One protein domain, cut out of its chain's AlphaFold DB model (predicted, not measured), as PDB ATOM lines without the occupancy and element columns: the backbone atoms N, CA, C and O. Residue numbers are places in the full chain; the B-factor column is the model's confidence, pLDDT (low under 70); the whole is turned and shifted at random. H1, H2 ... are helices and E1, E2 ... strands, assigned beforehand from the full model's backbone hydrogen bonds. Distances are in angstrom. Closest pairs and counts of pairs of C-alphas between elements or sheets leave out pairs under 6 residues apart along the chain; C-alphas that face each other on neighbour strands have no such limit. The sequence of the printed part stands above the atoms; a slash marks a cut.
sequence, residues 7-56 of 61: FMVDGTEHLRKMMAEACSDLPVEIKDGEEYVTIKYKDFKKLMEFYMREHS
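AT A GLANCE: This is residues 7 to 56 of the 61 residues of an uncharacterized protein of Rummeliibacillus sp. TYF005 (UniProt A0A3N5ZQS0). Two small two-stranded hairpins and two helices form a loosely gathered group with few contacts: the hairpin of E3 and E4 reaches off to one end, away from the hairpin of E1 and E2. At the other end E1 comes near the first turns of the long helix H2, and the short helix H1 lies near the end of E2 and near H2, steeply tilted to H2. The printed part has 50 residues, with two named helices and four named strands in the order E1, E2, H1, E3, E4, H2; the class is mixed, helices and strands, and each sheet is an antiparallel pair. It is only just compact, close to loose, with a radius of gyration of the C-alphas of 11.4 A and spans of 30 by 28 by 19 A.

IN THESE COORDINATES: Find C-alpha 28 at (222.070, 79.456, 239.770); there E3 begins, and it runs over residues 28 to 31 for 9.6 A. E4, residues 34 to 37, returns over 10.2 A. From C-alpha 41 at (217.838, 95.251, 241.677), H2 runs over residues 41 to 54 for 20.2 A to C-alpha 54 at (236.924, 94.103, 235.280). Go back to the first printed residues for E1, residues 7 to 9, and E2, residues 12 to 14; H1 follows at residues 19 to 24.

HOW THE PARTS SIT: Begin at the hairpin of E3 and E4, antiparallel with directions at 138 degrees, where N 29 and O 36 are 2.8 A apart, within hydrogen-bond range. E3 is apart from H2, and E4 is apart from H1. In the hairpin of E1 and E2, antiparallel at 141 degrees, look at N 12 and O 9, within hydrogen-bond range at 2.8 A. This hairpin is apart from E3 and E4. The closest C-alphas of E1 and H2 are those of Phe 7 and Asp 43, 6.1 A apart; those of E2 and H1 are His 14 and Ala 22, 7.4 A apart. H1 and H2 are close but not clearly touching, with the C-alphas of Met 19 and Phe 50 closest at 7.7 A; they run opposite ways at a steep tilt of 69 degrees, only just short of about perpendicular. Every O i to N i+4 pair in H1 is within hydrogen-bond range, and 9 of 10 are in H2.

THE WHOLE: The two C-alphas farthest apart are those of Arg 16 and Asp 32, at 32.5 A. The printed part has no cut, and its five links between named elements are tight. The mean pLDDT of the printed part is 70.5; look for values under 70 at residues 7 to 25 and 54 to 56 of this predicted model.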
ATOM      1  N   PHE A   7     226.543  92.560 250.016       60.62
ATOM      2  CA  PHE A   7     225.331  92.469 249.190       60.62
ATOM      3  C   PHE A   7     224.414  91.336 249.680       60.62
ATOM      4  O   PHE A   7     224.812  90.485 250.476       60.62
ATOM      5  N   MET A   8     223.147  91.374 249.256       60.62
ATOM      6  CA  MET A   8     222.087  90.484 249.740       60.62
ATOM      7  C   MET A   8     221.537  89.617 248.603       60.62
ATOM      8  O   MET A   8     220.993  90.153 247.638       60.62
ATOM      9  N   VAL A   9     221.570  88.295 248.763       58.19
ATOM     10  CA  VAL A   9     221.044  87.318 247.791       58.19
ATOM     11  C   VAL A   9     220.003  86.463 248.494       58.19
ATOM     12  O   VAL A   9     220.262  85.944 249.572       58.19
ATOM     13  N   ASP A  10     218.782  86.414 247.961       58.47
ATOM     14  CA  ASP A  10     217.658  85.655 248.539       58.47
ATOM     15  C   ASP A  10     217.372  85.907 250.032       58.47
ATOM     16  O   ASP A  10     216.782  85.094 250.733       58.47
ATOM     17  N   GLY A  11     217.749  87.090 250.530       60.16
ATOM     18  CA  GLY A  11     217.574  87.462 251.938       60.16
ATOM     19  C   GLY A  11     218.737  87.065 252.848       60.16
ATOM     20  O   GLY A  11     218.747  87.492 254.000       60.16
ATOM     21  N   THR A  12     219.730  86.354 252.321       55.91
ATOM     22  CA  THR A  12     220.997  86.061 252.989       55.91
ATOM     23  C   THR A  12     221.973  87.214 252.761       55.91
ATOM     24  O   THR A  12     222.143  87.692 251.636       55.91
ATOM     25  N   GLU A  13     222.589  87.699 253.840       57.62
ATOM     26  CA  GLU A  13     223.644  88.711 253.782       57.62
ATOM     27  C   GLU A  13     224.985  88.027 253.506       57.62
ATOM     28  O   GLU A  13     225.457  87.225 254.313       57.62
ATOM     29  N   HIS A  14     225.602  88.342 252.367       56.62
ATOM     30  CA  HIS A  14     226.930  87.846 252.026       56.62
ATOM     31  C   HIS A  14     227.955  88.921 252.405       56.62
ATOM     32  O   HIS A  14     228.050  89.980 251.777       56.62
ATOM     33  N   LEU A  15     228.700  88.650 253.480       51.91
ATOM     34  CA  LEU A  15     229.786  89.481 253.995       51.91
ATOM     35  C   LEU A  15     231.133  88.825 253.669       51.91
ATOM     36  O   LEU A  15     231.318  87.639 253.927       51.91
ATOM     37  N   ARG A  16     232.081  89.630 253.167       53.12
ATOM     38  CA  ARG A  16     233.474  89.251 252.854       53.12
ATOM     39  C   ARG A  16     233.631  88.158 251.801       53.12
ATOM     40  O   ARG A  16     234.138  87.076 252.082       53.12
ATOM     41  N   LYS A  17     233.287  88.487 250.566       54.16
ATOM     42  CA  LYS A  17     233.762  87.738 249.405       54.16
ATOM     43  C   LYS A  17     234.261  88.726 248.368       54.16
ATOM     44  O   LYS A  17     233.618  89.755 248.146       54.16
ATOM     45  N   MET A  18     235.415  88.451 247.758       60.06
ATOM     46  CA  MET A  18     235.765  89.136 246.511       60.06
ATOM     47  C   MET A  18     234.603  88.923 245.540       60.06
ATOM     48  O   MET A  18     233.998  87.853 245.562       60.06
ATOM     49  N   MET A  19     234.251  89.909 244.710       61.12
ATOM     50  CA  MET A  19     233.040  89.810 243.880       61.12
ATOM     51  C   MET A  19     232.998  88.501 243.057       61.12
ATOM     52  O   MET A  19     231.933  87.930 242.884       61.12
ATOM     53  N   ALA A  20     234.152  87.961 242.644       61.16
ATOM     54  CA  ALA A  20     234.264  86.649 241.997       61.16
ATOM     55  C   ALA A  20     233.797  85.463 242.874       61.16
ATOM     56  O   ALA A  20     233.054  84.595 242.415       61.16
ATOM     57  N   GLU A  21     234.185  85.430 244.149       63.62
ATOM     58  CA  GLU A  21     233.714  84.427 245.119       63.62
ATOM     59  C   GLU A  21     232.227  84.621 245.436       63.62
ATOM     60  O   GLU A  21     231.485  83.667 245.633       63.62
ATOM     61  N   ALA A  22     231.789  85.874 245.455       66.12
ATOM     62  CA  ALA A  22     230.408  86.278 245.647       66.12
ATOM     63  C   ALA A  22     229.500  85.859 244.481       66.12
ATOM     64  O   ALA A  22     228.395  85.386 244.720       66.12
ATOM     65  N   CYS A  23     229.980  85.970 243.240       66.25
ATOM     66  CA  CYS A  23     229.312  85.439 242.054       66.25
ATOM     67  C   CYS A  23     229.218  83.910 242.086       66.25
ATOM     68  O   CYS A  23     228.220  83.360 241.638       66.25
ATOM     69  N   SER A  24     230.233  83.233 242.632       67.81
ATOM     70  CA  SER A  24     230.270  81.766 242.740       67.81
ATOM     71  C   SER A  24     229.258  81.211 243.754       67.81
ATOM     72  O   SER A  24     228.884  80.045 243.676       67.81
ATOM     73  N   ASP A  25     228.815  82.044 244.697       69.81
ATOM     74  CA  ASP A  25     227.799  81.713 245.702       69.81
ATOM     75  C   ASP A  25     226.364  81.977 245.235       69.81
ATOM     76  O   ASP A  25     225.412  81.673 245.958       69.81
ATOM     77  N   LEU A  26     226.193  82.614 244.074       74.81
ATOM     78  CA  LEU A  26     224.876  82.987 243.598       74.81
ATOM     79  C   LEU A  26     224.046  81.727 243.293       74.81
ATOM     80  O   LEU A  26     224.551  80.797 242.662       74.81
ATOM     81  N   PRO A  27     222.770  81.678 243.712       77.19
ATOM     82  CA  PRO A  27     221.892  80.562 243.418       77.19
ATOM     83  C   PRO A  27     221.587  80.563 241.920       77.19
ATOM     84  O   PRO A  27     220.790  81.365 241.427       77.19
ATOM     85  N   VAL A  28     222.275  79.678 241.199       83.00
ATOM     86  CA  VAL A  28     222.070  79.456 239.770       83.00
ATOM     87  C   VAL A  28     220.844  78.568 239.574       83.00
ATOM     88  O   VAL A  28     220.787  77.429 240.038       83.00
ATOM     89  N   GLU A  29     219.859  79.088 238.859       85.44
ATOM     90  CA  GLU A  29     218.722  78.346 238.337       85.44
ATOM     91  C   GLU A  29     218.988  77.981 236.879       85.44
ATOM     92  O   GLU A  29     219.308  78.847 236.069       85.44
ATOM     93  N   ILE A  30     218.795  76.714 236.516       86.06
ATOM     94  CA  ILE A  30     218.856  76.299 235.112       86.06
ATOM     95  C   ILE A  30     217.442  76.343 234.529       86.06
ATOM     96  O   ILE A  30     216.550  75.638 235.007       86.06
ATOM     97  N   LYS A  31     217.236  77.149 233.486       85.75
ATOM     98  CA  LYS A  31     215.987  77.214 232.709       85.75
ATOM     99  C   LYS A  31     216.319  77.040 231.238       85.75
ATOM    100  O   LYS A  31     217.201  77.712 230.727       85.75
ATOM    101  N   ASP A  32     215.652  76.089 230.587       89.25
ATOM    102  CA  ASP A  32     215.837  75.790 229.159       89.25
ATOM    103  C   ASP A  32     217.300  75.510 228.742       89.25
ATOM    104  O   ASP A  32     217.689  75.714 227.597       89.25
ATOM    105  N   GLY A  33     218.110  74.989 229.673       88.81
ATOM    106  CA  GLY A  33     219.532  74.694 229.452       88.81
ATOM    107  C   GLY A  33     220.470  75.890 229.644       88.81
ATOM    108  O   GLY A  33     221.676  75.733 229.468       88.81
ATOM    109  N   GLU A  34     219.942  77.047 230.035       85.38
ATOM    110  CA  GLU A  34     220.706  78.254 230.342       85.38
ATOM    111  C   GLU A  34     220.757  78.509 231.854       85.38
ATOM    112  O   GLU A  34     219.809  78.218 232.589       85.38
ATOM    113  N   GLU A  35     221.879  79.058 232.317       83.25
ATOM    114  CA  GLU A  35     222.120  79.413 233.716       83.25
ATOM    115  C   GLU A  35     221.635  80.841 234.002       83.25
ATOM    116  O   GLU A  35     222.084  81.810 233.390       83.25
ATOM    117  N   TYR A  36     220.729  80.974 234.968       81.31
ATOM    118  CA  TYR A  36     220.163  82.237 235.424       81.31
ATOM    119  C   TYR A  36     220.455  82.449 236.903       81.31
ATOM    120  O   TYR A  36     220.440  81.511 237.687       81.31
ATOM    121  N   VAL A  37     220.627  83.703 237.314       81.19
ATOM    122  CA  VAL A  37     220.670  84.071 238.733       81.19
ATOM    123  C   VAL A  37     219.614  85.130 239.004       81.19
ATOM    124  O   VAL A  37     219.515  86.124 238.282       81.19
ATOM    125  N   THR A  38     218.864  84.959 240.091       80.12
ATOM    126  CA  THR A  38     217.968  86.000 240.602       80.12
ATOM    127  C   THR A  38     218.688  86.840 241.655       80.12
ATOM    128  O   THR A  38     219.130  86.328 242.678       80.12
ATOM    129  N   ILE A  39     218.786  88.154 241.435       77.06
ATOM    130  CA  ILE A  39     219.332  89.094 242.424       77.06
ATOM    131  C   ILE A  39     218.432  90.316 242.591       77.06
ATOM    132  O   ILE A  39     217.692  90.714 241.689       77.06
ATOM    133  N   LYS A  40     218.505  90.961 243.761       78.44
ATOM    134  CA  LYS A  40     217.770  92.205 244.014       78.44
ATOM    135  C   LYS A  40     218.331  93.326 243.140       78.44
ATOM    136  O   LYS A  40     219.539  93.513 243.055       78.44
ATOM    137  N   TYR A  41     217.450  94.156 242.579       75.56
ATOM    138  CA  TYR A  41     217.838  95.251 241.677       75.56
ATOM    139  C   TYR A  41     218.905  96.203 242.259       75.56
ATOM    140  O   TYR A  41     219.818  96.636 241.558       75.56
ATOM    141  N   LYS A  42     218.833  96.496 243.567       73.94
ATOM    142  CA  LYS A  42     219.828  97.333 244.266       73.94
ATOM    143  C   LYS A  42     221.247  96.739 244.246       73.94
ATOM    144  O   LYS A  42     222.218  97.489 244.291       73.94
ATOM    145  N   ASP A  43     221.346  95.415 244.192       71.62
ATOM    146  CA  ASP A  43     222.594  94.658 244.205       71.62
ATOM    147  C   ASP A  43     223.059  94.379 242.759       71.62
ATOM    148  O   ASP A  43     224.254  94.439 242.483       71.62
ATOM    149  N   PHE A  44     222.123  94.250 241.804       76.50
ATOM    150  CA  PHE A  44     222.406  94.181 240.360       76.50
ATOM    151  C   PHE A  44     223.229  95.366 239.851       76.50
ATOM    152  O   PHE A  44     224.196  95.170 239.120       76.50
ATOM    153  N   LYS A  45     222.895  96.598 240.258       75.12
ATOM    154  CA  LYS A  45     223.644  97.785 239.817       75.12
ATOM    155  C   LYS A  45     225.124  97.711 240.212       75.12
ATOM    156  O   LYS A  45     225.991  98.008 239.398       75.12
ATOM    157  N   LYS A  46     225.403  97.259 241.436       72.44
ATOM    158  CA  LYS A  46     226.768  97.092 241.954       72.44
ATOM    159  C   LYS A  46     227.506  95.960 241.237       72.44
ATOM    160  O   LYS A  46     228.688  96.097 240.936       72.44
ATOM    161  N   LEU A  47     226.798  94.867 240.939       73.81
ATOM    162  CA  LEU A  47     227.331  93.742 240.174       73.81
ATOM    163  C   LEU A  47     227.735  94.159 238.756       73.81
ATOM    164  O   LEU A  47     228.847  93.874 238.324       73.81
ATOM    165  N   MET A  48     226.864  94.898 238.069       74.88
ATOM    166  CA  MET A  48     227.134  95.425 236.732       74.88
ATOM    167  C   MET A  48     228.304  96.409 236.713       74.88
ATOM    168  O   MET A  48     229.134  96.334 235.815       74.88
ATOM    169  N   GLU A  49     228.397  97.312 237.693       73.56
ATOM    170  CA  GLU A  49     229.525  98.248 237.811       73.56
ATOM    171  C   GLU A  49     230.863  97.511 237.990       73.56
ATOM    172  O   GLU A  49     231.857  97.890 237.371       73.56
ATOM    173  N   PHE A  50     230.892  96.434 238.781       72.00
ATOM    174  CA  PHE A  50     232.074  95.581 238.920       72.00
ATOM    175  C   PHE A  50     232.405  94.832 237.628       72.00
ATOM    176  O   PHE A  50     233.542  94.895 237.169       72.00
ATOM    177  N   TYR A  51     231.417  94.160 237.027       70.94
ATOM    178  CA  TYR A  51     231.616  93.380 235.806       70.94
ATOM    179  C   TYR A  51     232.138  94.261 234.667       70.94
ATOM    180  O   TYR A  51     233.123  93.926 234.021       70.94
ATOM    181  N   MET A  52     231.535  95.437 234.483       72.00
ATOM    182  CA  MET A  52     231.985  96.430 233.508       72.00
ATOM    183  C   MET A  52     233.399  96.927 233.805       72.00
ATOM    184  O   MET A  52     234.150  97.178 232.876       72.00
ATOM    185  N   ARG A  53     233.790  97.082 235.074       71.00
ATOM    186  CA  ARG A  53     235.146  97.516 235.429       71.00
ATOM    187  C   ARG A  53     236.195  96.458 235.087       71.00
ATOM    188  O   ARG A  53     237.188  96.808 234.456       71.00
ATOM    189  N   GLU A  54     235.970  95.207 235.478       67.12
ATOM    190  CA  GLU A  54     236.924  94.103 235.280       67.12
ATOM    191  C   GLU A  54     236.986  93.626 233.823       67.12
ATOM    192  O   GLU A  54     238.067  93.338 233.321       67.12
ATOM    193  N   HIS A  55     235.850  93.613 233.122       63.50
ATOM    194  CA  HIS A  55     235.733  93.120 231.744       63.50
ATOM    195  C   HIS A  55     235.536  94.240 230.710       63.50
ATOM    196  O   HIS A  55     235.177  93.973 229.565       63.50
ATOM    197  N   SER A  56     235.796  95.503 231.076       62.28
ATOM    198  CA  SER A  56     235.733  96.645 230.139       62.28
ATOM    199  C   SER A  56     236.604  96.456 228.894       62.28
ATOM    200  O   SER A  56     236.283  97.010 227.847       62.28
TER     201      SER A  56